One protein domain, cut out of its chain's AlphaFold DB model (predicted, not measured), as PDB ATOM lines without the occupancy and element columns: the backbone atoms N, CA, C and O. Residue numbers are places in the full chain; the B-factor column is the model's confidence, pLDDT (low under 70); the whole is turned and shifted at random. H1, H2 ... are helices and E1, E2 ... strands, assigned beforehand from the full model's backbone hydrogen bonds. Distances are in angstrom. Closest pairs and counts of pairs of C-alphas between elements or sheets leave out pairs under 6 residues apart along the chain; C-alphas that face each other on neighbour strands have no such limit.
ATOM      1  N   GLU A  31     -56.327 454.032   7.521       89.88
ATOM      2  CA  GLU A  31     -55.407 454.600   6.530       89.88
ATOM      3  C   GLU A  31     -56.056 454.664   5.144       89.88
ATOM      4  O   GLU A  31     -55.978 455.694   4.471       89.88
ATOM      5  N   LEU A  32     -56.756 453.601   4.737       91.25
ATOM      6  CA  LEU A  32     -57.495 453.599   3.482       91.25
ATOM      7  C   LEU A  32     -58.673 454.583   3.515       91.25
ATOM      8  O   LEU A  32     -58.897 455.284   2.531       91.25
ATOM      9  N   ALA A  33     -59.403 454.680   4.631       91.00
ATOM     10  CA  ALA A  33     -60.499 455.641   4.770       91.00
ATOM     11  C   ALA A  33     -60.018 457.098   4.602       91.00
ATOM     12  O   ALA A  33     -60.673 457.886   3.917       91.00
ATOM     13  N   ALA A  34     -58.849 457.438   5.155       90.31
ATOM     14  CA  ALA A  34     -58.215 458.741   4.958       90.31
ATOM     15  C   ALA A  34     -57.808 458.964   3.488       90.31
ATOM     16  O   ALA A  34     -58.133 459.995   2.899       90.31
ATOM     17  N   LEU A  35     -57.180 457.968   2.848       92.69
ATOM     18  CA  LEU A  35     -56.850 458.028   1.419       92.69
ATOM     19  C   LEU A  35     -58.091 458.171   0.538       92.69
ATOM     20  O   LEU A  35     -58.055 458.890  -0.449       92.69
ATOM     21  N   GLN A  36     -59.205 457.529   0.874       93.06
ATOM     22  CA  GLN A  36     -60.431 457.637   0.089       93.06
ATOM     23  C   GLN A  36     -60.975 459.070   0.074       93.06
ATOM     24  O   GLN A  36     -61.568 459.488  -0.924       93.06
ATOM     25  N   GLN A  37     -60.764 459.815   1.163       91.31
ATOM     26  CA  GLN A  37     -61.122 461.224   1.256       91.31
ATOM     27  C   GLN A  37     -60.109 462.120   0.551       91.31
ATOM     28  O   GLN A  37     -60.526 463.072  -0.104       91.31
ATOM     29  N   ASP A  38     -58.811 461.849   0.681       93.19
ATOM     30  CA  ASP A  38     -57.755 462.771   0.258       93.19
ATOM     31  C   ASP A  38     -57.127 462.447  -1.091       93.19
ATOM     32  O   ASP A  38     -56.810 463.352  -1.852       93.19
ATOM     33  N   PHE A  39     -56.985 461.175  -1.424       95.94
ATOM     34  CA  PHE A  39     -56.418 460.709  -2.679       95.94
ATOM     35  C   PHE A  39     -57.240 459.530  -3.250       95.94
ATOM     36  O   PHE A  39     -56.763 458.389  -3.312       95.94
ATOM     37  N   PRO A  40     -58.487 459.788  -3.693       95.31
ATOM     38  CA  PRO A  40     -59.464 458.751  -4.030       95.31
ATOM     39  C   PRO A  40     -59.016 457.805  -5.147       95.31
ATOM     40  O   PRO A  40     -59.310 456.614  -5.068       95.31
ATOM     41  N   VAL A  41     -58.298 458.297  -6.165       96.50
ATOM     42  CA  VAL A  41     -57.781 457.450  -7.258       96.50
ATOM     43  C   VAL A  41     -56.846 456.373  -6.717       96.50
ATOM     44  O   VAL A  41     -57.005 455.200  -7.051       96.50
ATOM     45  N   LEU A  42     -55.899 456.753  -5.853       96.38
ATOM     46  CA  LEU A  42     -54.953 455.813  -5.261       96.38
ATOM     47  C   LEU A  42     -55.660 454.817  -4.336       96.38
ATOM     48  O   LEU A  42     -55.405 453.621  -4.431       96.38
ATOM     49  N   ALA A  43     -56.581 455.283  -3.487       95.25
ATOM     50  CA  ALA A  43     -57.370 454.412  -2.609       95.25
ATOM     51  C   ALA A  43     -58.169 453.351  -3.391       95.25
ATOM     52  O   ALA A  43     -58.154 452.167  -3.045       95.25
ATOM     53  N   ARG A  44     -58.829 453.758  -4.481       95.19
ATOM     54  CA  ARG A  44     -59.585 452.845  -5.353       95.19
ATOM     55  C   ARG A  44     -58.665 451.862  -6.068       95.19
ATOM     56  O   ARG A  44     -58.981 450.680  -6.143       95.19
ATOM     57  N   LEU A  45     -57.506 452.319  -6.540       94.31
ATOM     58  CA  LEU A  45     -56.534 451.451  -7.203       94.31
ATOM     59  C   LEU A  45     -55.947 450.407  -6.243       94.31
ATOM     60  O   LEU A  45     -55.818 449.246  -6.615       94.31
ATOM     61  N   LEU A  46     -55.661 450.799  -4.998       93.06
ATOM     62  CA  LEU A  46     -55.169 449.906  -3.947       93.06
ATOM     63  C   LEU A  46     -56.182 448.838  -3.529       93.06
ATOM     64  O   LEU A  46     -55.779 447.847  -2.940       93.06
ATOM     65  N   THR A  47     -57.474 449.015  -3.794       89.88
ATOM     66  CA  THR A  47     -58.515 448.058  -3.379       89.88
ATOM     67  C   THR A  47     -59.164 447.300  -4.524       89.88
ATOM     68  O   THR A  47     -59.847 446.301  -4.274       89.88
ATOM     69  N   ALA A  48     -58.938 447.739  -5.761       88.19
ATOM     70  CA  ALA A  48     -59.419 447.071  -6.953       88.19
ATOM     71  C   ALA A  48     -58.824 445.661  -7.080       88.19
ATOM     72  O   ALA A  48     -57.640 445.433  -6.844       88.19
ATOM     73  N   GLU A  49     -59.658 444.708  -7.488       84.25
ATOM     74  CA  GLU A  49     -59.205 443.365  -7.842       84.25
ATOM     75  C   GLU A  49     -58.619 443.388  -9.252       84.25
ATOM     76  O   GLU A  49     -59.282 443.811 -10.205       84.25
ATOM     77  N   THR A  50     -57.351 442.974  -9.365       86.44
ATOM     78  CA  THR A  50     -56.603 442.903 -10.632       86.44
ATOM     79  C   THR A  50     -56.837 444.129 -11.530       86.44
ATOM     80  O   THR A  50     -57.252 443.967 -12.679       86.44
ATOM     81  N   PRO A  51     -56.642 445.372 -11.034       89.56
ATOM     82  CA  PRO A  51     -57.093 446.582 -11.728       89.56
ATOM     83  C   PRO A  51     -56.553 446.655 -13.151       89.56
ATOM     84  O   PRO A  51     -57.282 446.946 -14.093       89.56
ATOM     85  N   TRP A  52     -55.282 446.303 -13.310       91.62
ATOM     86  CA  TRP A  52     -54.574 446.367 -14.578       91.62
ATOM     87  C   TRP A  52     -55.023 445.328 -15.605       91.62
ATOM     88  O   TRP A  52     -54.710 445.491 -16.776       91.62
ATOM     89  N   GLU A  53     -55.761 444.288 -15.203       90.06
ATOM     90  CA  GLU A  53     -56.306 443.276 -16.119       90.06
ATOM     91  C   GLU A  53     -57.709 443.620 -16.633       90.06
ATOM     92  O   GLU A  53     -58.221 442.934 -17.524       90.06
ATOM     93  N   GLN A  54     -58.346 444.655 -16.084       89.44
ATOM     94  CA  GLN A  54     -59.672 445.104 -16.501       89.44
ATOM     95  C   GLN A  54     -59.616 445.815 -17.859       89.44
ATOM     96  O   GLN A  54     -58.567 446.287 -18.304       89.44
ATOM     97  N   ALA A  55     -60.765 445.927 -18.534       90.44
ATOM     98  CA  ALA A  55     -60.836 446.747 -19.736       90.44
ATOM     99  C   ALA A  55     -60.507 448.211 -19.373       90.44
ATOM    100  O   ALA A  55     -61.066 448.729 -18.402       90.44
ATOM    101  N   PRO A  56     -59.656 448.918 -20.143       92.00
ATOM    102  CA  PRO A  56     -59.212 450.265 -19.783       92.00
ATOM    103  C   PRO A  56     -60.339 451.256 -19.482       92.00
ATOM    104  O   PRO A  56     -60.246 452.034 -18.537       92.00
ATOM    105  N   ALA A  57     -61.429 451.206 -20.251       92.62
ATOM    106  CA  ALA A  57     -62.578 452.081 -20.037       92.62
ATOM    107  C   ALA A  57     -63.335 451.765 -18.733       92.62
ATOM    108  O   ALA A  57     -63.844 452.682 -18.090       92.62
ATOM    109  N   ASP A  58     -63.405 450.491 -18.335       93.38
ATOM    110  CA  ASP A  58     -64.015 450.077 -17.066       93.38
ATOM    111  C   ASP A  58     -63.152 450.516 -15.888       93.38
ATOM    112  O   ASP A  58     -63.662 451.133 -14.953       93.38
ATOM    113  N   LEU A  59     -61.835 450.307 -15.981       93.56
ATOM    114  CA  LEU A  59     -60.904 450.766 -14.958       93.56
ATOM    115  C   LEU A  59     -60.950 452.294 -14.811       93.56
ATOM    116  O   LEU A  59     -61.059 452.809 -13.701       93.56
ATOM    117  N   ALA A  60     -60.949 453.036 -15.922       93.50
ATOM    118  CA  ALA A  60     -61.078 454.492 -15.902       93.50
ATOM    119  C   ALA A  60     -62.389 454.950 -15.235       93.50
ATOM    120  O   ALA A  60     -62.398 455.919 -14.474       93.50
ATOM    121  N   ARG A  61     -63.501 454.237 -15.461       93.81
ATOM    122  CA  ARG A  61     -64.771 454.516 -14.773       93.81
ATOM    123  C   ARG A  61     -64.726 454.209 -13.281       93.81
ATOM    124  O   ARG A  61     -65.329 454.939 -12.502       93.81
ATOM    125  N   ALA A  62     -64.030 453.146 -12.892       94.00
ATOM    126  CA  ALA A  62     -63.934 452.722 -11.502       94.00
ATOM    127  C   ALA A  62     -63.027 453.638 -10.665       94.00
ATOM    128  O   ALA A  62     -63.306 453.875  -9.490       94.00
ATOM    129  N   LEU A  63     -61.940 454.153 -11.248       94.50
ATOM    130  CA  LEU A  63     -60.907 454.870 -10.501       94.50
ATOM    131  C   LEU A  63     -61.196 456.361 -10.322       94.50
ATOM    132  O   LEU A  63     -61.035 456.884  -9.219       94.50
ATOM    133  N   PHE A  64     -61.622 457.057 -11.372       94.00
ATOM    134  CA  PHE A  64     -61.661 458.522 -11.378       94.00
ATOM    135  C   PHE A  64     -62.992 459.074 -10.852       94.00
ATOM    136  O   PHE A  64     -64.037 458.429 -10.942       94.00
ATOM    137  N   SER A  65     -62.972 460.271 -10.258       89.62
ATOM    138  CA  SER A  65     -64.193 460.968  -9.822       89.62
ATOM    139  C   SER A  65     -65.070 461.357 -11.015       89.62
ATOM    140  O   SER A  65     -66.295 461.233 -10.968       89.62
ATOM    141  N   ARG A  66     -64.414 461.752 -12.110       89.62
ATOM    142  CA  ARG A  66     -64.975 461.879 -13.450       89.62
ATOM    143  C   ARG A  66     -64.121 461.017 -14.382       89.62
ATOM    144  O   ARG A  66     -62.929 461.291 -14.485       89.62
ATOM    145  N   PRO A  67     -64.688 460.001 -15.056       85.69
ATOM    146  CA  PRO A  67     -63.912 459.152 -15.952       85.69
ATOM    147  C   PRO A  67     -63.242 459.996 -17.051       85.69
ATOM    148  O   PRO A  67     -63.956 460.741 -17.733       85.69
ATOM    149  N   PRO A  68     -61.912 459.896 -17.237       90.62
ATOM    150  CA  PRO A  68     -61.209 460.651 -18.265       90.62
ATOM    151  C   PRO A  68     -61.688 460.236 -19.660       90.62
ATOM    152  O   PRO A  68     -62.062 459.083 -19.896       90.62
ATOM    153  N   ARG A  69     -61.682 461.179 -20.605       92.12
ATOM    154  CA  ARG A  69     -62.187 460.944 -21.965       92.12
ATOM    155  C   ARG A  69     -61.123 460.280 -22.821       92.12
ATOM    156  O   ARG A  69     -59.936 460.539 -22.653       92.12
ATOM    157  N   LEU A  70     -61.544 459.439 -23.763       92.69
ATOM    158  CA  LEU A  70     -60.629 458.853 -24.737       92.69
ATOM    159  C   LEU A  70     -60.086 459.961 -25.651       92.69
ATOM    160  O   LEU A  70     -60.836 460.531 -26.440       92.69
ATOM    161  N   ALA A  71     -58.801 460.277 -25.511       89.94
ATOM    162  CA  ALA A  71     -58.146 461.377 -26.212       89.94
ATOM    163  C   ALA A  71     -57.412 460.920 -27.479       89.94
ATOM    164  O   ALA A  71     -57.342 461.675 -28.444       89.94
ATOM    165  N   GLN A  72     -56.870 459.696 -27.479       90.38
ATOM    166  CA  GLN A  72     -56.236 459.070 -28.644       90.38
ATOM    167  C   GLN A  72     -56.551 457.565 -28.687       90.38
ATOM    168  O   GLN A  72     -56.638 456.913 -27.638       90.38
ATOM    169  N   GLY A  73     -56.693 457.009 -29.893       90.06
ATOM    170  CA  GLY A  73     -57.184 455.649 -30.128       90.06
ATOM    171  C   GLY A  73     -58.702 455.595 -30.331       90.06
ATOM    172  O   GLY A  73     -59.350 456.604 -30.606       90.06
ATOM    173  N   ASN A  74     -59.291 454.407 -30.180       87.69
ATOM    174  CA  ASN A  74     -60.743 454.202 -30.269       87.69
ATOM    175  C   ASN A  74     -61.254 453.266 -29.155       87.69
ATOM    176  O   ASN A  74     -60.474 452.769 -28.348       87.69
ATOM    177  N   ALA A  75     -62.565 453.021 -29.078       86.12
ATOM    178  CA  ALA A  75     -63.144 452.199 -28.010       86.12
ATOM    179  C   ALA A  75     -62.613 450.747 -27.975       86.12
ATOM    180  O   ALA A  75     -62.465 450.180 -26.894       86.12
ATOM    181  N   ALA A  76     -62.306 450.153 -29.132       82.81
ATOM    182  CA  ALA A  76     -61.736 448.807 -29.231       82.81
ATOM    183  C   ALA A  76     -60.223 448.791 -28.930       82.81
ATOM    184  O   ALA A  76     -59.694 447.826 -28.367       82.81
ATOM    185  N   TYR A  77     -59.530 449.881 -29.265       86.06
ATOM    186  CA  TYR A  77     -58.095 450.047 -29.074       86.06
ATOM    187  C   TYR A  77     -57.769 451.427 -28.480       86.06
ATOM    188  O   TYR A  77     -57.319 452.326 -29.196       86.06
ATOM    189  N   PRO A  78     -58.049 451.639 -27.180       91.25
ATOM    190  CA  PRO A  78     -57.733 452.901 -26.532       91.25
ATOM    191  C   PRO A  78     -56.222 453.021 -26.336       91.25
ATOM    192  O   PRO A  78     -55.571 452.024 -26.020       91.25
ATOM    193  N   LEU A  79     -55.679 454.232 -26.490       93.25
ATOM    194  CA  LEU A  79     -54.245 454.514 -26.316       93.25
ATOM    195  C   LEU A  79     -53.989 455.478 -25.158       93.25
ATOM    196  O   LEU A  79     -53.036 455.298 -24.395       93.25
ATOM    197  N   LEU A  80     -54.857 456.480 -25.016       93.62
ATOM    198  CA  LEU A  80     -54.764 457.499 -23.980       93.62
ATOM    199  C   LEU A  80     -56.155 457.974 -23.571       93.62
ATOM    200  O   LEU A  80     -56.908 458.476 -24.409       93.62
ATOM    201  N   PHE A  81     -56.450 457.904 -22.276       93.81
ATOM    202  CA  PHE A  81     -57.524 458.690 -21.674       93.81
ATOM    203  C   PHE A  81     -56.943 459.927 -20.993       93.81
ATOM    204  O   PHE A  81     -55.883 459.847 -20.374       93.81
ATOM    205  N   GLN A  82     -57.628 461.061 -21.102       91.81
ATOM    206  CA  GLN A  82     -57.143 462.341 -20.601       91.81
ATOM    207  C   GLN A  82     -58.302 463.263 -20.213       91.81
ATOM    208  O   GLN A  82     -59.341 463.282 -20.874       91.81
ATOM    209  N   ASP A  83     -58.099 464.060 -19.170       89.19
ATOM    210  CA  ASP A  83     -58.931 465.222 -18.850       89.19
ATOM    211  C   ASP A  83     -58.037 466.372 -18.358       89.19
ATOM    212  O   ASP A  83     -57.111 466.166 -17.568       89.19
ATOM    213  N   GLN A  84     -58.323 467.589 -18.829       84.25
ATOM    214  CA  GLN A  84     -57.575 468.805 -18.495       84.25
ATOM    215  C   GLN A  84     -58.526 469.905 -18.013       84.25
ATOM    216  O   GLN A  84     -59.538 470.197 -18.655       84.25
ATOM    217  N   ARG A  85     -58.181 470.592 -16.915       80.38
ATOM    218  CA  ARG A  85     -59.040 471.653 -16.344       80.38
ATOM    219  C   ARG A  85     -59.401 472.751 -17.337       80.38
ATOM    220  O   ARG A  85     -60.560 473.142 -17.440       80.38
ATOM    221  N   GLU A  86     -58.392 473.264 -18.039       72.25
ATOM    222  CA  GLU A  86     -58.535 474.440 -18.903       72.25
ATOM    223  C   GLU A  86     -59.329 474.135 -20.172       72.25
ATOM    224  O   GLU A  86     -60.043 475.002 -20.674       72.25
ATOM    225  N   ARG A  87     -59.237 472.899 -20.667       74.50
ATOM    226  CA  ARG A  87     -59.906 472.473 -21.894       74.50
ATOM    227  C   ARG A  87     -61.342 472.014 -21.646       74.50
ATOM    228  O   ARG A  87     -62.210 472.256 -22.479       74.50
ATOM    229  N   ASP A  88     -61.596 471.392 -20.493       73.50
ATOM    230  CA  ASP A  88     -62.773 470.532 -20.317       73.50
ATOM    231  C   ASP A  88     -63.674 470.917 -19.140       73.50
ATOM    232  O   ASP A  88     -64.587 470.160 -18.788       73.50
ATOM    233  N   GLY A  89     -63.380 472.047 -18.482       76.81
ATOM    234  CA  GLY A  89     -64.088 472.511 -17.282       76.81
ATOM    235  C   GLY A  89     -64.027 471.518 -16.118       76.81
ATOM    236  O   GLY A  89     -64.852 471.559 -15.210       76.81
ATOM    237  N   TRP A  90     -63.089 470.575 -16.178       83.19
ATOM    238  CA  TRP A  90     -62.932 469.510 -15.204       83.19
ATOM    239  C   TRP A  90     -62.368 470.079 -13.890       83.19
ATOM    240  O   TRP A  90     -61.412 470.848 -13.944       83.19
ATOM    241  N   PRO A  91     -62.926 469.739 -12.712       83.12
ATOM    242  CA  PRO A  91     -62.471 470.296 -11.433       83.12
ATOM    243  C   PRO A  91     -61.120 469.739 -10.953       83.12
ATOM    244  O   PRO A  91     -60.477 470.354 -10.099       83.12
ATOM    245  N   GLY A  92     -60.671 468.610 -11.510       88.50
ATOM    246  CA  GLY A  92     -59.455 467.914 -11.099       88.50
ATOM    247  C   GLY A  92     -59.678 466.763 -10.125       88.50
ATOM    248  O   GLY A  92     -60.538 466.851  -9.254       88.50
ATOM    249  N   GLU A  93     -58.858 465.714 -10.221       92.44
ATOM    250  CA  GLU A  93     -58.813 464.658  -9.204       92.44
ATOM    251  C   GLU A  93     -58.191 465.195  -7.919       92.44
ATOM    252  O   GLU A  93     -57.180 465.897  -7.963       92.44
ATOM    253  N   LYS A  94     -58.765 464.845  -6.769       93.75
ATOM    254  CA  LYS A  94     -58.220 465.257  -5.474       93.75
ATOM    255  C   LYS A  94     -56.901 464.538  -5.183       93.75
ATOM    256  O   LYS A  94     -56.789 463.323  -5.349       93.75
ATOM    257  N   VAL A  95     -55.921 465.319  -4.741       94.19
ATOM    258  CA  VAL A  95     -54.618 464.871  -4.246       94.19
ATOM    259  C   VAL A  95     -54.315 465.685  -2.986       94.19
ATOM    260  O   VAL A  95     -53.675 466.735  -3.028       94.19
ATOM    261  N   PHE A  96     -54.823 465.209  -1.852       93.38
ATOM    262  CA  PHE A  96     -54.851 465.899  -0.563       93.38
ATOM    263  C   PHE A  96     -55.550 467.261  -0.645       93.38
ATOM    264  O   PHE A  96     -56.653 467.363  -1.175       93.38
ATOM    265  N   ASP A  97     -54.916 468.317  -0.140       90.62
ATOM    266  CA  ASP A  97     -55.442 469.683  -0.187       90.62
ATOM    267  C   ASP A  97     -55.245 470.325  -1.570       90.62
ATOM    268  O   ASP A  97     -55.513 471.509  -1.762       90.62
ATOM    269  N   GLN A  98     -54.730 469.554  -2.528       91.00
ATOM    270  CA  GLN A  98     -54.531 469.948  -3.908       91.00
ATOM    271  C   GLN A  98     -55.418 469.115  -4.821       91.00
ATOM    272  O   GLN A  98     -56.065 468.141  -4.432       91.00
ATOM    273  N   VAL A  99     -55.444 469.516  -6.078       90.12
ATOM    274  CA  VAL A  99     -56.251 468.874  -7.095       90.12
ATOM    275  C   VAL A  99     -55.447 468.860  -8.401       90.12
ATOM    276  O   VAL A  99     -54.769 469.833  -8.738       90.12
ATOM    277  N   ALA A 100     -55.487 467.747  -9.129       90.00
ATOM    278  CA  ALA A 100     -54.724 467.559 -10.355       90.00
ATOM    279  C   ALA A 100     -55.206 468.537 -11.437       90.00
ATOM    280  O   ALA A 100     -56.410 468.697 -11.662       90.00
ATOM    281  N   TYR A 101     -54.273 469.226 -12.087       86.50
ATOM    282  CA  TYR A 101     -54.527 470.024 -13.283       86.50
ATOM    283  C   TYR A 101     -54.863 469.141 -14.484       86.50
ATOM    284  O   TYR A 101     -55.715 469.489 -15.303       86.50
ATOM    285  N   GLU A 102     -54.220 467.981 -14.547       87.88
ATOM    286  CA  GLU A 102     -54.361 467.028 -15.630       87.88
ATOM    287  C   GLU A 102     -54.248 465.599 -15.096       87.88
ATOM    288  O   GLU A 102     -53.396 465.311 -14.250       87.88
ATOM    289  N   SER A 103     -55.127 464.732 -15.591       91.81
ATOM    290  CA  SER A 103     -55.101 463.289 -15.360       91.81
ATOM    291  C   SER A 103     -54.925 462.573 -16.687       91.81
ATOM    292  O   SER A 103     -55.650 462.862 -17.641       91.81
ATOM    293  N   GLU A 104     -54.021 461.603 -16.730       92.44
ATOM    294  CA  GLU A 104     -53.722 460.812 -17.922       92.44
ATOM    295  C   GLU A 104     -53.745 459.321 -17.583       92.44
ATOM    296  O   GLU A 104     -53.310 458.906 -16.510       92.44
ATOM    297  N   PHE A 105     -54.232 458.499 -18.508       94.75
ATOM    298  CA  PHE A 105     -54.155 457.046 -18.418       94.75
ATOM    299  C   PHE A 105     -53.689 456.467 -19.756       94.75
ATOM    300  O   PHE A 105     -54.456 456.383 -20.718       94.75
ATOM    301  N   TYR A 106     -52.410 456.099 -19.807       92.75
ATOM    302  CA  TYR A 106     -51.736 455.528 -20.968       92.75
ATOM    303  C   TYR A 106     -51.913 454.020 -21.013       92.75
ATOM    304  O   TYR A 106     -51.603 453.313 -20.053       92.75
ATOM    305  N   VAL A 107     -52.373 453.544 -22.166       91.62
ATOM    306  CA  VAL A 107     -52.682 452.132 -22.425       91.62
ATOM    307  C   VAL A 107     -52.198 451.658 -23.799       91.62
ATOM    308  O   VAL A 107     -52.565 450.570 -24.240       91.62
ATOM    309  N   PHE A 108     -51.347 452.450 -24.466       89.38
ATOM    310  CA  PHE A 108     -50.685 452.052 -25.716       89.38
ATOM    311  C   PHE A 108     -49.813 450.793 -25.528       89.38
ATOM    312  O   PHE A 108     -49.778 449.922 -26.395       89.38
ATOM    313  N   ASP A 109     -49.193 450.647 -24.355       89.62
ATOM    314  CA  ASP A 109     -48.571 449.413 -23.878       89.62
ATOM    315  C   ASP A 109     -49.438 448.822 -22.755       89.62
ATOM    316  O   ASP A 109     -49.390 449.267 -21.607       89.62
ATOM    317  N   ARG A 110     -50.269 447.824 -23.082       88.38
ATOM    318  CA  ARG A 110     -51.182 447.191 -22.111       88.38
ATOM    319  C   ARG A 110     -50.450 446.316 -21.106       88.38
ATOM    320  O   ARG A 110     -51.015 445.990 -20.067       88.38
ATOM    321  N   VAL A 111     -49.210 445.939 -21.400       89.44
ATOM    322  CA  VAL A 111     -48.362 445.195 -20.468       89.44
ATOM    323  C   VAL A 111     -47.828 446.126 -19.377       89.44
ATOM    324  O   VAL A 111     -47.562 445.676 -18.263       89.44
ATOM    325  N   ARG A 112     -47.699 447.426 -19.668       89.94
ATOM    326  CA  ARG A 112     -47.194 448.451 -18.741       89.94
ATOM    327  C   ARG A 112     -48.055 449.724 -18.765       89.94
ATOM    328  O   ARG A 112     -47.554 450.790 -19.126       89.94
ATOM    329  N   PRO A 113     -49.338 449.638 -18.372       92.56
ATOM    330  CA  PRO A 113     -50.209 450.802 -18.301       92.56
ATOM    331  C   PRO A 113     -49.708 451.812 -17.260       92.56
ATOM    332  O   PRO A 113     -49.107 451.440 -16.249       92.56
ATOM    333  N   VAL A 114     -49.987 453.097 -17.488       93.69
ATOM    334  CA  VAL A 114     -49.544 454.184 -16.600       93.69
ATOM    335  C   VAL A 114     -50.678 455.164 -16.358       93.69
ATOM    336  O   VAL A 114     -51.210 455.735 -17.306       93.69
ATOM    337  N   ILE A 115     -51.007 455.419 -15.093       95.44
ATOM    338  CA  ILE A 115     -51.854 456.554 -14.703       95.44
ATOM    339  C   ILE A 115     -50.947 457.688 -14.234       95.44
ATOM    340  O   ILE A 115     -50.050 457.452 -13.428       95.44
ATOM    341  N   ARG A 116     -51.173 458.911 -14.713       93.00
ATOM    342  CA  ARG A 116     -50.459 460.113 -14.270       93.00
ATOM    343  C   ARG A 116     -51.426 461.160 -13.761       93.00
ATOM    344  O   ARG A 116     -52.487 461.372 -14.341       93.00
ATOM    345  N   LEU A 117     -51.032 461.820 -12.683       92.88
ATOM    346  CA  LEU A 117     -51.724 462.966 -12.115       92.88
ATOM    347  C   LEU A 117     -50.723 464.108 -11.997       92.88
ATOM    348  O   LEU A 117     -49.696 463.969 -11.330       92.88
ATOM    349  N   HIS A 118     -51.026 465.234 -12.633       89.19
ATOM    350  CA  HIS A 118     -50.185 466.425 -12.620       89.19
ATOM    351  C   HIS A 118     -50.789 467.447 -11.659       89.19
ATOM    352  O   HIS A 118     -51.843 468.018 -11.936       89.19
ATOM    353  N   VAL A 119     -50.148 467.673 -10.514       89.25
ATOM    354  CA  VAL A 119     -50.543 468.693  -9.535       89.25
ATOM    355  C   VAL A 119     -49.779 469.981  -9.834       89.25
ATOM    356  O   VAL A 119     -48.553 470.013  -9.757       89.25
ATOM    357  N   GLY A 120     -50.508 471.047 -10.174       79.38
ATOM    358  CA  GLY A 120     -49.938 472.267 -10.761       79.38
ATOM    359  C   GLY A 120     -50.071 472.300 -12.283       79.38
ATOM    360  O   GLY A 120     -50.249 471.266 -12.917       79.38
ATOM    361  N   ARG A 121     -50.032 473.499 -12.878       70.75
ATOM    362  CA  ARG A 121     -50.231 473.704 -14.322       70.75
ATOM    363  C   ARG A 121     -48.933 473.454 -15.111       70.75
ATOM    364  O   ARG A 121     -48.045 474.310 -15.035       70.75
ATOM    365  N   PRO A 122     -48.826 472.380 -15.919       61.59
ATOM    366  CA  PRO A 122     -47.822 472.309 -16.969       61.59
ATOM    367  C   PRO A 122     -48.133 473.377 -18.025       61.59
ATOM    368  O   PRO A 122     -49.285 473.585 -18.413       61.59
ATOM    369  N   LEU A 123     -47.116 474.101 -18.478       57.47
ATOM    370  CA  LEU A 123     -47.285 475.052 -19.568       57.47
ATOM    371  C   LEU A 123     -47.288 474.278 -20.898       57.47
ATOM    372  O   LEU A 123     -46.301 473.645 -21.252       57.47
ATOM    373  N   LEU A 124     -48.404 474.320 -21.632       53.91
ATOM    374  CA  LEU A 124     -48.522 473.743 -22.975       53.91
ATOM    375  C   LEU A 124     -47.908 474.713 -23.998       53.91
ATOM    376  O   LEU A 124     -48.552 475.705 -24.341       53.91
ATOM    377  N   PHE A 125     -46.700 474.446 -24.501       54.91
ATOM    378  CA  PHE A 125     -46.119 475.223 -25.606       54.91
ATOM    379  C   PHE A 125     -45.513 474.352 -26.697       54.91
ATOM    380  O   PHE A 125     -45.125 473.217 -26.470       54.91
ATOM    381  N   ASN A 126     -45.493 474.913 -27.903       50.81
ATOM    382  CA  ASN A 126     -44.891 474.325 -29.092       50.81
ATOM    383  C   ASN A 126     -43.423 474.790 -29.216       50.81
ATOM    384  O   ASN A 126     -43.130 475.933 -28.857       50.81
ATOM    385  N   MET A 127     -42.537 473.962 -29.789       48.06
ATOM    386  CA  MET A 127     -41.056 474.041 -29.717       48.06
ATOM    387  C   MET A 127     -40.368 475.378 -30.027       48.06
ATOM    388  O   MET A 127     -39.165 475.513 -29.781       48.06
ATOM    389  N   GLN A 128     -41.055 476.326 -30.665       47.12
ATOM    390  CA  GLN A 128     -40.418 477.461 -31.342       47.12
ATOM    391  C   GLN A 128     -40.715 478.831 -30.717       47.12
ATOM    392  O   GLN A 128     -40.043 479.806 -31.059       47.12
ATOM    393  N   HIS A 129     -41.678 478.903 -29.801       46.38
ATOM    394  CA  HIS A 129     -42.258 480.146 -29.295       46.38
ATOM    395  C   HIS A 129     -42.037 480.210 -27.785       46.38
ATOM    396  O   HIS A 129     -42.703 479.528 -27.004       46.38
ATOM    397  N   GLY A 130     -40.963 480.907 -27.426       44.50
ATOM    398  CA  GLY A 130     -40.353 480.875 -26.113       44.50
ATOM    399  C   GLY A 130     -41.141 481.604 -25.025       44.50
ATOM    400  O   GLY A 130     -42.332 481.918 -25.101       44.50
ATOM    401  N   ARG A 131     -40.396 481.847 -23.954       44.38
ATOM    402  CA  ARG A 131     -40.719 482.544 -22.713       44.38
ATOM    403  C   ARG A 131     -41.704 483.722 -22.836       44.38
ATOM    404  O   ARG A 131     -42.445 483.932 -21.873       44.38
ATOM    405  N   VAL A 132     -41.793 484.449 -23.954       43.06
ATOM    406  CA  VAL A 132     -42.738 485.566 -24.185       43.06
ATOM    407  C   VAL A 132     -44.168 485.125 -24.510       43.06
ATOM    408  O   VAL A 132     -45.079 485.614 -23.834       43.06
ATOM    409  N   GLU A 133     -44.415 484.210 -25.458       46.62
ATOM    410  CA  GLU A 133     -45.779 483.683 -25.666       46.62
ATOM    411  C   GLU A 133     -46.249 482.929 -24.423       46.62
ATOM    412  O   GLU A 133     -47.396 483.082 -23.991       46.62
ATOM    413  N   ALA A 134     -45.320 482.227 -23.772       48.38
ATOM    414  CA  ALA A 134     -45.566 481.582 -22.498       48.38
ATOM    415  C   ALA A 134     -45.926 482.566 -21.378       48.38
ATOM    416  O   ALA A 134     -46.838 482.300 -20.595       48.38
ATOM    417  N   ARG A 135     -45.300 483.749 -21.336       48.38
ATOM    418  CA  ARG A 135     -45.670 484.843 -20.421       48.38
ATOM    419  C   ARG A 135     -46.982 485.534 -20.803       48.38
ATOM    420  O   ARG A 135     -47.699 486.009 -19.926       48.38
ATOM    421  N   ALA A 136     -47.321 485.632 -22.085       50.41
ATOM    422  CA  ALA A 136     -48.570 486.245 -22.537       50.41
ATOM    423  C   ALA A 136     -49.781 485.340 -22.245       50.41
ATOM    424  O   ALA A 136     -50.802 485.802 -21.726       50.41
ATOM    425  N   ALA A 137     -49.644 484.039 -22.504       50.12
ATOM    426  CA  ALA A 137     -50.615 483.019 -22.130       50.12
ATOM    427  C   ALA A 137     -50.661 482.795 -20.608       50.12
ATOM    428  O   ALA A 137     -51.743 482.559 -20.064       50.12
ATOM    429  N   SER A 138     -49.539 482.950 -19.888       54.00
ATOM    430  CA  SER A 138     -49.558 482.945 -18.421       54.00
ATOM    431  C   SER A 138     -50.376 484.112 -17.871       54.00
ATOM    432  O   SER A 138     -51.204 483.877 -17.008       54.00
ATOM    433  N   ARG A 139     -50.299 485.333 -18.416       54.34
ATOM    434  CA  ARG A 139     -51.149 486.449 -17.939       54.34
ATOM    435  C   ARG A 139     -52.653 486.184 -18.082       54.34
ATOM    436  O   ARG A 139     -53.414 486.576 -17.204       54.34
ATOM    437  N   ARG A 140     -53.093 485.506 -19.152       54.59
ATOM    438  CA  ARG A 140     -54.511 485.125 -19.343       54.59
ATOM    439  C   ARG A 140     -54.920 483.912 -18.497       54.59
ATOM    440  O   ARG A 140     -56.043 483.869 -18.008       54.59
ATOM    441  N   GLY A 141     -54.023 482.939 -18.332       52.47
ATOM    442  CA  GLY A 141     -54.299 481.690 -17.618       52.47
ATOM    443  C   GLY A 141     -54.090 481.752 -16.100       52.47
ATOM    444  O   GLY A 141     -54.822 481.085 -15.384       52.47
ATOM    445  N   VAL A 142     -53.180 482.591 -15.591       55.31
ATOM    446  CA  VAL A 142     -52.890 482.756 -14.148       55.31
ATOM    447  C   VAL A 142     -54.130 483.208 -13.376       55.31
ATOM    448  O   VAL A 142     -54.337 482.762 -12.254       55.31
ATOM    449  N   GLY A 143     -54.993 484.028 -13.988       54.28
ATOM    450  CA  GLY A 143     -56.252 484.454 -13.370       54.28
ATOM    451  C   GLY A 143     -57.322 483.357 -13.276       54.28
ATOM    452  O   GLY A 143     -58.227 483.479 -12.461       54.28
ATOM    453  N   ARG A 144     -57.239 482.294 -14.094       53.34
ATOM    454  CA  ARG A 144     -58.194 481.167 -14.089       53.34
ATOM    455  C   ARG A 144     -57.648 479.920 -13.385       53.34
ATOM    456  O   ARG A 144     -58.418 479.225 -12.737       53.34
ATOM    457  N   PHE A 145     -56.343 479.653 -13.494       58.84
ATOM    458  CA  PHE A 145     -55.651 478.507 -12.895       58.84
ATOM    459  C   PHE A 145     -54.210 478.908 -12.507       58.84
ATOM    460  O   PHE A 145     -53.340 478.967 -13.386       58.84
ATOM    461  N   PRO A 146     -53.931 479.214 -11.225       60.34
ATOM    462  CA  PRO A 146     -52.594 479.612 -10.788       60.34
ATOM    463  C   PRO A 146     -51.589 478.454 -10.893       60.34
ATOM    464  O   PRO A 146     -51.960 477.279 -10.905       60.34
ATOM    465  N   PHE A 147     -50.297 478.791 -10.972       70.69
ATOM    466  CA  PHE A 147     -49.225 477.805 -10.809       70.69
ATOM    467  C   PHE A 147     -49.269 477.186  -9.410       70.69
ATOM    468  O   PHE A 147     -49.831 477.780  -8.488       70.69
ATOM    469  N   LEU A 148     -48.654 476.010  -9.251       75.94
ATOM    470  CA  LEU A 148     -48.475 475.443  -7.921       75.94
ATOM    471  C   LEU A 148     -47.562 476.371  -7.121       75.94
ATOM    472  O   LEU A 148     -46.446 476.668  -7.548       75.94
ATOM    473  N   ASP A 149     -48.047 476.849  -5.979       79.19
ATOM    474  CA  ASP A 149     -47.227 477.643  -5.073       79.19
ATOM    475  C   ASP A 149     -46.069 476.774  -4.562       79.19
ATOM    476  O   ASP A 149     -46.273 475.640  -4.119       79.19
ATOM    477  N   ALA A 150     -44.843 477.295  -4.620       79.94
ATOM    478  CA  ALA A 150     -43.664 476.583  -4.145       79.94
ATOM    479  C   ALA A 150     -43.798 476.159  -2.669       79.94
ATOM    480  O   ALA A 150     -43.275 475.112  -2.292       79.94
ATOM    481  N   ALA A 151     -44.542 476.910  -1.849       86.44
ATOM    482  CA  ALA A 151     -44.811 476.578  -0.450       86.44
ATOM    483  C   ALA A 151     -45.721 475.347  -0.269       86.44
ATOM    484  O   ALA A 151     -45.692 474.712   0.784       86.44
ATOM    485  N   VAL A 152     -46.509 474.979  -1.284       88.94
ATOM    486  CA  VAL A 152     -47.409 473.811  -1.258       88.94
ATOM    487  C   VAL A 152     -46.660 472.506  -1.532       88.94
ATOM    488  O   VAL A 152     -47.076 471.441  -1.071       88.94
ATOM    489  N   ILE A 153     -45.539 472.573  -2.254       89.06
ATOM    490  CA  ILE A 153     -44.797 471.387  -2.693       89.06
ATOM    491  C   ILE A 153     -44.248 470.577  -1.507       89.06
ATOM    492  O   ILE A 153     -44.534 469.381  -1.459       89.06
ATOM    493  N   PRO A 154     -43.517 471.150  -0.525       92.94
ATOM    494  CA  PRO A 154     -42.982 470.352   0.577       92.94
ATOM    495  C   PRO A 154     -44.068 469.646   1.410       92.94
ATOM    496  O   PRO A 154     -43.923 468.443   1.634       92.94
ATOM    497  N   PRO A 155     -45.181 470.303   1.812       94.50
ATOM    498  CA  PRO A 155     -46.295 469.618   2.468       94.50
ATOM    499  C   PRO A 155     -46.905 468.490   1.627       94.50
ATOM    500  O   PRO A 155     -47.189 467.421   2.165       94.50
ATOM    501  N   LEU A 156     -47.080 468.692   0.315       93.56
ATOM    502  CA  LEU A 156     -47.600 467.661  -0.589       93.56
ATOM    503  C   LEU A 156     -46.665 466.444  -0.656       93.56
ATOM    504  O   LEU A 156     -47.117 465.310  -0.495       93.56
ATOM    505  N   LEU A 157     -45.360 466.668  -0.842       93.69
ATOM    506  CA  LEU A 157     -44.357 465.601  -0.875       93.69
ATOM    507  C   LEU A 157     -44.285 464.847   0.462       93.69
ATOM    508  O   LEU A 157     -44.206 463.621   0.464       93.69
ATOM    509  N   ALA A 158     -44.375 465.559   1.590       94.50
ATOM    510  CA  ALA A 158     -44.403 464.952   2.918       94.50
ATOM    511  C   ALA A 158     -45.646 464.075   3.128       94.50
ATOM    512  O   ALA A 158     -45.539 462.986   3.691       94.50
ATOM    513  N   ARG A 159     -46.820 464.504   2.642       94.44
ATOM    514  CA  ARG A 159     -48.032 463.674   2.683       94.44
ATOM    515  C   ARG A 159     -47.894 462.421   1.819       94.44
ATOM    516  O   ARG A 159     -48.275 461.350   2.276       94.44
ATOM    517  N   LEU A 160     -47.314 462.528   0.621       93.81
ATOM    518  CA  LEU A 160     -47.066 461.378  -0.261       93.81
ATOM    519  C   LEU A 160     -46.086 460.362   0.356       93.81
ATOM    520  O   LEU A 160     -46.332 459.163   0.275       93.81
ATOM    521  N   ASP A 161     -45.021 460.820   1.019       94.06
ATOM    522  CA  ASP A 161     -44.121 459.949   1.796       94.06
ATOM    523  C   ASP A 161     -44.842 459.324   3.007       94.06
ATOM    524  O   ASP A 161     -44.691 458.136   3.304       94.06
ATOM    525  N   GLY A 162     -45.709 460.102   3.662       94.12
ATOM    526  CA  GLY A 162     -46.577 459.642   4.743       94.12
ATOM    527  C   GLY A 162     -47.515 458.499   4.344       94.12
ATOM    528  O   GLY A 162     -47.778 457.636   5.179       94.12
ATOM    529  N   ILE A 163     -47.966 458.437   3.082       92.00
ATOM    530  CA  ILE A 163     -48.744 457.296   2.561       92.00
ATOM    531  C   ILE A 163     -47.929 456.010   2.642       92.00
ATOM    532  O   ILE A 163     -48.424 454.993   3.119       92.00
ATOM    533  N   ALA A 164     -46.686 456.031   2.154       90.19
ATOM    534  CA  ALA A 164     -45.861 454.830   2.158       90.19
ATOM    535  C   ALA A 164     -45.629 454.344   3.593       90.19
ATOM    536  O   ALA A 164     -45.792 453.157   3.854       90.19
ATOM    537  N   LYS A 165     -45.362 455.273   4.520       93.44
ATOM    538  CA  LYS A 165     -45.206 454.986   5.955       93.44
ATOM    539  C   LYS A 165     -46.467 454.399   6.585       93.44
ATOM    540  O   LYS A 165     -46.396 453.394   7.284       93.44
ATOM    541  N   SER A 166     -47.636 454.991   6.334       92.62
ATOM    542  CA  SER A 166     -48.895 454.502   6.914       92.62
ATOM    543  C   SER A 166     -49.287 453.118   6.384       92.62
ATOM    544  O   SER A 166     -49.954 452.351   7.078       92.62
ATOM    545  N   LEU A 167     -48.825 452.766   5.181       93.06
ATOM    546  CA  LEU A 167     -49.081 451.479   4.544       93.06
ATOM    547  C   LEU A 167     -47.970 450.430   4.763       93.06
ATOM    548  O   LEU A 167     -48.062 449.337   4.201       93.06
ATOM    549  N   GLU A 168     -46.944 450.699   5.581       93.06
ATOM    550  CA  GLU A 168     -45.807 449.780   5.802       93.06
ATOM    551  C   GLU A 168     -46.244 448.402   6.311       93.06
ATOM    552  O   GLU A 168     -45.780 447.376   5.813       93.06
ATOM    553  N   ARG A 169     -47.214 448.357   7.235       91.06
ATOM    554  CA  ARG A 169     -47.775 447.093   7.750       91.06
ATOM    555  C   ARG A 169     -48.480 446.248   6.683       91.06
ATOM    556  O   ARG A 169     -48.741 445.074   6.917       91.06
ATOM    557  N   PHE A 170     -48.784 446.844   5.530       90.62
ATOM    558  CA  PHE A 170     -49.373 446.187   4.364       90.62
ATOM    559  C   PHE A 170     -48.336 445.916   3.257       90.62
ATOM    560  O   PHE A 170     -48.703 445.546   2.144       90.62
ATOM    561  N   GLY A 171     -47.042 446.098   3.541       90.44
ATOM    562  CA  GLY A 171     -45.943 445.825   2.612       90.44
ATOM    563  C   GLY A 171     -45.485 447.028   1.785       90.44
ATOM    564  O   GLY A 171     -44.637 446.859   0.904       90.44
ATOM    565  N   ALA A 172     -46.004 448.233   2.050       94.06
ATOM    566  CA  ALA A 172     -45.483 449.433   1.408       94.06
ATOM    567  C   ALA A 172     -44.042 449.715   1.849       94.06
ATOM    568  O   ALA A 172     -43.671 449.504   3.001       94.06
ATOM    569  N   ARG A 173     -43.220 450.214   0.928       94.25
ATOM    570  CA  ARG A 173     -41.844 450.629   1.209       94.25
ATOM    571  C   ARG A 173     -41.350 451.630   0.180       94.25
ATOM    572  O   ARG A 173     -41.617 451.504  -1.017       94.25
ATOM    573  N   ARG A 174     -40.544 452.588   0.630       93.00
ATOM    574  CA  ARG A 174     -39.777 453.452  -0.270       93.00
ATOM    575  C   ARG A 174     -38.710 452.618  -0.980       93.00
ATOM    576  O   ARG A 174     -37.971 451.870  -0.342       93.00
ATOM    577  N   ARG A 175     -38.641 452.719  -2.305       89.50
ATOM    578  CA  ARG A 175     -37.613 452.058  -3.111       89.50
ATOM    579  C   ARG A 175     -36.331 452.893  -3.092       89.50
ATOM    580  O   ARG A 175     -36.404 454.123  -3.056       89.50
ATOM    581  N   PRO A 176     -35.153 452.251  -3.131       81.38
ATOM    582  CA  PRO A 176     -33.898 452.974  -3.264       81.38
ATOM    583  C   PRO A 176     -33.874 453.743  -4.593       81.38
ATOM    584  O   PRO A 176     -34.286 453.240  -5.645       81.38
ATOM    585  N   GLY A 177     -33.413 454.986  -4.543       72.00
ATOM    586  CA  GLY A 177     -33.328 455.877  -5.693       72.00
ATOM    587  C   GLY A 177     -32.520 457.116  -5.331       72.00
ATOM    588  O   GLY A 177     -32.739 457.717  -4.281       72.00
ATOM    589  N   GLU A 178     -31.572 457.466  -6.192       65.69
ATOM    590  CA  GLU A 178     -30.533 458.473  -5.949       65.69
ATOM    591  C   GLU A 178     -30.881 459.825  -6.595       65.69
ATOM    592  O   GLU A 178     -30.022 460.476  -7.171       65.69
ATOM    593  N   HIS A 179     -32.150 460.254  -6.548       82.31
ATOM    594  CA  HIS A 179     -32.545 461.543  -7.126       82.31
ATOM    595  C   HIS A 179     -33.279 462.430  -6.123       82.31
ATOM    596  O   HIS A 179     -34.263 462.016  -5.514       82.31
ATOM    597  N   ALA A 180     -32.846 463.687  -5.995       82.12
ATOM    598  CA  ALA A 180     -33.404 464.640  -5.028       82.12
ATOM    599  C   ALA A 180     -34.878 464.995  -5.299       82.12
ATOM    600  O   ALA A 180     -35.624 465.334  -4.383       82.12
ATOM    601  N   HIS A 181     -35.300 464.897  -6.558       83.06
ATOM    602  CA  HIS A 181     -36.634 465.301  -7.006       83.06
ATOM    603  C   HIS A 181     -37.562 464.138  -7.371       83.06
ATOM    604  O   HIS A 181     -38.673 464.381  -7.841       83.06
ATOM    605  N   VAL A 182     -37.118 462.888  -7.185       87.12
ATOM    606  CA  VAL A 182     -37.936 461.707  -7.482       87.12
ATOM    607  C   VAL A 182     -37.920 460.732  -6.321       87.12
ATOM    608  O   VAL A 182     -36.867 460.345  -5.821       87.12
ATOM    609  N   ALA A 183     -39.109 460.311  -5.909       90.19
ATOM    610  CA  ALA A 183     -39.297 459.274  -4.914       90.19
ATOM    611  C   ALA A 183     -40.180 458.173  -5.494       90.19
ATOM    612  O   ALA A 183     -41.234 458.442  -6.065       90.19
ATOM    613  N   GLU A 184     -39.750 456.929  -5.339       92.94
ATOM    614  CA  GLU A 184     -40.468 455.762  -5.833       92.94
ATOM    615  C   GLU A 184     -40.871 454.895  -4.641       92.94
ATOM    616  O   GLU A 184     -40.056 454.623  -3.757       92.94
ATOM    617  N   TYR A 185     -42.125 454.464  -4.604       94.81
ATOM    618  CA  TYR A 185     -42.690 453.681  -3.513       94.81
ATOM    619  C   TYR A 185     -43.314 452.418  -4.086       94.81
ATOM    620  O   TYR A 185     -44.152 452.489  -4.984       94.81
ATOM    621  N   ALA A 186     -42.907 451.265  -3.561       94.94
ATOM    622  CA  ALA A 186     -43.679 450.047  -3.724       94.94
ATOM    623  C   ALA A 186     -44.825 450.098  -2.717       94.94
ATOM    624  O   ALA A 186     -44.594 450.322  -1.532       94.94
ATOM    625  N   LEU A 187     -46.045 449.938  -3.199       94.19
ATOM    626  CA  LEU A 187     -47.271 449.934  -2.420       94.19
ATOM    627  C   LEU A 187     -47.901 448.527  -2.478       94.19
ATOM    628  O   LEU A 187     -47.481 447.702  -3.298       94.19
ATOM    629  N   PRO A 188     -48.893 448.227  -1.620       90.38
ATOM    630  CA  PRO A 188     -49.589 446.944  -1.646       90.38
ATOM    631  C   PRO A 188     -50.203 446.638  -3.023       90.38
ATOM    632  O   PRO A 188     -50.423 447.539  -3.834       90.38
ATOM    633  N   ASN A 189     -50.507 445.360  -3.271       84.12
ATOM    634  CA  ASN A 189     -51.135 444.871  -4.509       84.12
ATOM    635  C   ASN A 189     -50.318 445.144  -5.786       84.12
ATOM    636  O   ASN A 189     -50.874 445.393  -6.856       84.12
ATOM    637  N   GLY A 190     -48.986 445.094  -5.674       88.31
ATOM    638  CA  GLY A 190     -48.087 445.222  -6.822       88.31
ATOM    639  C   GLY A 190     -48.175 446.588  -7.503       88.31
ATOM    640  O   GLY A 190     -48.054 446.679  -8.721       88.31
ATOM    641  N   LEU A 191     -48.432 447.651  -6.738       93.44
ATOM    642  CA  LEU A 191     -48.514 449.016  -7.245       93.44
ATOM    643  C   LEU A 191     -47.198 449.757  -6.994       93.44
ATOM    644  O   LEU A 191     -46.641 449.704  -5.901       93.44
ATOM    645  N   ILE A 192     -46.721 450.505  -7.983       94.50
ATOM    646  CA  ILE A 192     -45.621 451.458  -7.832       94.50
ATOM    647  C   ILE A 192     -46.172 452.873  -7.969       94.50
ATOM    648  O   ILE A 192     -46.802 453.200  -8.977       94.50
ATOM    649  N   MET A 193     -45.882 453.716  -6.979       95.75
ATOM    650  CA  MET A 193     -46.105 455.158  -7.038       95.75
ATOM    651  C   MET A 193     -44.765 455.868  -7.220       95.75
ATOM    652  O   MET A 193     -43.898 455.800  -6.351       95.75
ATOM    653  N   THR A 194     -44.602 456.570  -8.338       92.94
ATOM    654  CA  THR A 194     -43.448 457.435  -8.602       92.94
ATOM    655  C   THR A 194     -43.884 458.885  -8.479       92.94
ATOM    656  O   THR A 194     -44.737 459.346  -9.232       92.94
ATOM    657  N   VAL A 195     -43.300 459.602  -7.528       92.50
ATOM    658  CA  VAL A 195     -43.546 461.021  -7.283       92.50
ATOM    659  C   VAL A 195     -42.366 461.811  -7.802       92.50
ATOM    660  O   VAL A 195     -41.219 461.504  -7.488       92.50
ATOM    661  N   THR A 196     -42.669 462.844  -8.567       86.94
ATOM    662  CA  THR A 196     -41.693 463.586  -9.341       86.94
ATOM    663  C   THR A 196     -41.981 465.077  -9.218       86.94
ATOM    664  O   THR A 196     -43.079 465.508  -9.548       86.94
ATOM    665  N   ASN A 197     -41.017 465.872  -8.760       84.56
ATOM    666  CA  ASN A 197     -41.151 467.326  -8.630       84.56
ATOM    667  C   ASN A 197     -40.192 468.040  -9.592       84.56
ATOM    668  O   ASN A 197     -39.006 468.162  -9.292       84.56
ATOM    669  N   PHE A 198     -40.694 468.515 -10.729       75.19
ATOM    670  CA  PHE A 198     -39.874 469.174 -11.748       75.19
ATOM    671  C   PHE A 198     -40.483 470.499 -12.207       75.19
ATOM    672  O   PHE A 198     -41.632 470.832 -11.913       75.19
ATOM    673  N   THR A 199     -39.705 471.243 -12.992       66.69
ATOM    674  CA  THR A 199     -40.185 472.395 -13.752       66.69
ATOM    675  C   THR A 199     -40.490 471.987 -15.193       66.69
ATOM    676  O   THR A 199     -39.700 471.301 -15.837       66.69
ATOM    677  N   GLY A 200     -41.675 472.341 -15.690       59.00
ATOM    678  CA  GLY A 200     -42.235 471.770 -16.925       59.00
ATOM    679  C   GLY A 200     -42.397 472.758 -18.068       59.00
ATOM    680  O   GLY A 200     -43.449 472.765 -18.688       59.00
ATOM    681  N   SER A 201     -41.461 473.680 -18.268       53.22
ATOM    682  CA  SER A 201     -41.359 474.476 -19.503       53.22
ATOM    683  C   SER A 201     -40.157 475.403 -19.417       53.22
ATOM    684  O   SER A 201     -39.722 475.758 -18.320       53.22
ATOM    685  N   THR A 202     -39.748 475.926 -20.570       47.69
ATOM    686  CA  THR A 202     -38.804 477.037 -20.799       47.69
ATOM    687  C   THR A 202     -38.949 478.261 -19.866       47.69
ATOM    688  O   THR A 202     -38.084 479.141 -19.874       47.69
ATOM    689  N   ASN A 203     -39.987 478.309 -19.018       53.72
ATOM    690  CA  ASN A 203     -40.241 479.305 -17.980       53.72
ATOM    691  C   ASN A 203     -40.136 478.842 -16.515       53.72
ATOM    692  O   ASN A 203     -40.287 479.692 -15.636       53.72
ATOM    693  N   GLY A 204     -39.872 477.569 -16.223       58.12
ATOM    694  CA  GLY A 204     -39.616 477.106 -14.857       58.12
ATOM    695  C   GLY A 204     -40.866 476.892 -13.992       58.12
ATOM    696  O   GLY A 204     -40.768 476.955 -12.771       58.12
ATOM    697  N   SER A 205     -42.053 476.686 -14.580       67.19
ATOM    698  CA  SER A 205     -43.290 476.472 -13.809       67.19
ATOM    699  C   SER A 205     -43.224 475.166 -13.004       67.19
ATOM    700  O   SER A 205     -43.106 474.103 -13.625       67.19
ATOM    701  N   PRO A 206     -43.305 475.218 -11.660       73.25
ATOM    702  CA  PRO A 206     -43.192 474.027 -10.831       73.25
ATOM    703  C   PRO A 206     -44.494 473.219 -10.849       73.25
ATOM    704  O   PRO A 206     -45.594 473.780 -10.806       73.25
ATOM    705  N   TYR A 207     -44.370 471.895 -10.898       81.69
ATOM    706  CA  TYR A 207     -45.483 470.959 -10.759       81.69
ATOM    707  C   TYR A 207     -44.987 469.633 -10.163       81.69
ATOM    708  O   TYR A 207     -43.799 469.309 -10.215       81.69
ATOM    709  N   VAL A 208     -45.913 468.861  -9.597       88.19
ATOM    710  CA  VAL A 208     -45.647 467.508  -9.099       88.19
ATOM    711  C   VAL A 208     -46.395 466.506  -9.972       88.19
ATOM    712  O   VAL A 208     -47.619 466.546 -10.059       88.19
ATOM    713  N   GLU A 209     -45.667 465.603 -10.619       89.75
ATOM    714  CA  GLU A 209     -46.224 464.434 -11.299       89.75
ATOM    715  C   GLU A 209     -46.255 463.244 -10.337       89.75
ATOM    716  O   GLU A 209     -45.258 462.913  -9.691       89.75
ATOM    717  N   ILE A 210     -47.401 462.572 -10.279       94.00
ATOM    718  CA  ILE A 210     -47.572 461.290  -9.599       94.00
ATOM    719  C   ILE A 210     -47.921 460.256 -10.664       94.00
ATOM    720  O   ILE A 210     -48.996 460.321 -11.259       94.00
ATOM    721  N   ALA A 211     -47.023 459.301 -10.896       93.88
ATOM    722  CA  ALA A 211     -47.232 458.185 -11.807       93.88
ATOM    723  C   ALA A 211     -47.526 456.897 -11.024       93.88
ATOM    724  O   ALA A 211     -46.782 456.530 -10.113       93.88
ATOM    725  N   LEU A 212     -48.600 456.205 -11.396       95.94
ATOM    726  CA  LEU A 212     -49.049 454.939 -10.823       95.94
ATOM    727  C   LEU A 212     -48.925 453.847 -11.889       95.94
ATOM    728  O   LEU A 212     -49.479 453.981 -12.982       95.94
ATOM    729  N   THR A 213     -48.190 452.781 -11.576       94.56
ATOM    730  CA  THR A 213     -47.859 451.696 -12.520       94.56
ATOM    731  C   THR A 213     -47.878 450.336 -11.827       94.56
ATOM    732  O   THR A 213     -47.649 450.285 -10.616       94.56
ATOM    733  N   PRO A 214     -48.124 449.227 -12.542       93.62
ATOM    734  CA  PRO A 214     -47.917 447.905 -11.969       93.62
ATOM    735  C   PRO A 214     -46.418 447.654 -11.725       93.62
ATOM    736  O   PRO A 214     -45.566 448.084 -12.503       93.62
ATOM    737  N   SER A 215     -46.089 446.951 -10.641       89.88
ATOM    738  CA  SER A 215     -44.708 446.599 -10.285       89.88
ATOM    739  C   SER A 215     -44.094 445.589 -11.241       89.88
ATOM    740  O   SER A 215     -42.884 445.595 -11.438       89.88
ATOM    741  N   GLU A 216     -44.934 444.755 -11.847       89.38
ATOM    742  CA  GLU A 216     -44.559 443.752 -12.834       89.38
ATOM    743  C   GLU A 216     -45.402 443.921 -14.104       89.38
ATOM    744  O   GLU A 216     -46.508 444.464 -14.039       89.38
ATOM    745  N   PRO A 217     -44.913 443.454 -15.263       89.00
ATOM    746  CA  PRO A 217     -45.727 443.292 -16.460       89.00
ATOM    747  C   PRO A 217     -47.095 442.652 -16.188       89.00
ATOM    748  O   PRO A 217     -47.209 441.653 -15.471       89.00
ATOM    749  N   VAL A 218     -48.144 443.193 -16.808       89.56
ATOM    750  CA  VAL A 218     -49.487 442.604 -16.739       89.56
ATOM    751  C   VAL A 218     -49.511 441.327 -17.583       89.56
ATOM    752  O   VAL A 218     -49.745 441.372 -18.793       89.56
ATOM    753  N   ARG A 219     -49.277 440.177 -16.936       85.94
ATOM    754  CA  ARG A 219     -49.103 438.859 -17.581       85.94
ATOM    755  C   ARG A 219     -50.212 438.488 -18.556       85.94
ATOM    756  O   ARG A 219     -49.935 437.922 -19.604       85.94
ATOM    757  N   ARG A 220     -51.464 438.849 -18.255       85.56
ATOM    758  CA  ARG A 220     -52.611 438.611 -19.147       85.56
ATOM    759  C   ARG A 220     -52.399 439.178 -20.558       85.56
ATOM    760  O   ARG A 220     -52.940 438.633 -21.517       85.56
ATOM    761  N   PHE A 221     -51.652 440.275 -20.680       84.00
ATOM    762  CA  PHE A 221     -51.389 440.941 -21.952       84.00
ATOM    763  C   PHE A 221     -50.006 440.625 -22.535       84.00
ATOM    764  O   PHE A 221     -49.730 441.022 -23.670       84.00
ATOM    765  N   GLU A 222     -49.152 439.893 -21.813       79.75
ATOM    766  CA  GLU A 222     -47.862 439.442 -22.338       79.75
ATOM    767  C   GLU A 222     -48.079 438.524 -23.546       79.75
ATOM    768  O   GLU A 222     -48.841 437.562 -23.497       79.75
TER     769      GLU A 222
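AT A GLANCE: This is residues 31 to 222 of the 687 residues of an uncharacterized protein of Oleiharenicola lentus (UniProt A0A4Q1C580). A single twisted sheet of seven antiparallel strands forms a wall, with helices H2, H3 and H6 over one of its faces, two layers in all. H1 folds back along H2 as a helical hairpin, while H5 lies far out beyond an end of the strands, between two long links. The printed part has 192 residues, with six named helices and seven named strands in the chain order H1 H2 H3 E1 E2 H4 E3 E4 H5 H6 E5 E6 E7, a mixed class of helices and strands. The sheet's order is E1 - E2 - E3 - E4 - E7 - E6 - E5. The whole is compact, with a radius of gyration of the C-alphas of 16.9 A, and rounded, spanning 47 by 39 by 31 A.

IN THESE COORDINATES: H1, residues 31 to 38, begins with C-alpha 31 at (-55.407, 454.600, 6.530). H2 is residues 40 to 47 and H3 is residues 56 to 63. E1, residues 69 to 73, and E2, residues 78 to 84, follow; H4 is residues 85 to 88. E3, residues 98 to 106, measures 22.5 A from first to last C-alpha and bends by 62 degrees at residue 101; E4 is residues 114 to 119. H5 is residues 131 to 141, 14.5 A long. H6, residues 153 to 166, is the longest helix at 19.9 A and begins with C-alpha 153 at (-44.797, 471.387, -2.693). E5, residues 182 to 187, E6, residues 191 to 199, 25.7 A, and E7, residues 206 to 214, 26.6 A, form a meander, each strand the antiparallel neighbour of the one before. C-alpha 214 is at (-47.917, 447.905, -11.969).

HOW THE PARTS SIT: E1 and E5 are the edge strands of the sheet. E1 and E2 are a hairpin, with N 71 and O 80 at 2.8 A, within hydrogen-bond range. E2 and E3 are antiparallel neighbours, with N 105 and O 81 at 2.8 A. The hairpin E3 and E4 has N 104 and O 116 at 2.8 A. E4 and E7 have N 119 and O 208 at 2.8 A. The hairpin E6 and E7 has N 194 and O 211 at 2.8 A, and the hairpin E5 and E6 has N 185 and O 193 at 2.8 A. H6 is on the sheet at a height of 8.5 A, over E7 and along it at 3 degrees on the local plane; its closest C-alphas to E5 are Ala 164 and Tyr 185, 6.6 A. H3 is on the sheet at a height of 10.0 A, over E2. H2 is on the same face as H3 and touches it, Val 41 and Leu 63 being closest with C-alphas 5.2 A apart, about perpendicular at 74 degrees. H1 touches H2, with C-alphas of Gln 36 and Ala 43 closest at 5.2 A, a shallow tilt of 28 degrees, opposite ways. H4 stands at the sheet's level, at a height of 0.6 A. H5 is not on the sheet and touches no helix; it is only just apart from H4, the closest C-alphas being 8.5 A apart. Every O i to N i+4 pair is within hydrogen-bond range in H1, H2, H3 and H5, and 9 of 10 are in H6; H4 is too short for such a pair, and its one O i to N i+3 pair is not within range.

THE WHOLE: The C-alphas of Val 132 and Arg 169 are the two farthest apart, 50.3 A. The printed part has no cut. The links E4 to H5, H5 to H6 and H6 to E5 are long. Mean pLDDT of the printed part is 83.3; residues 122 to 146, 178 and 199 to 205 are under 70.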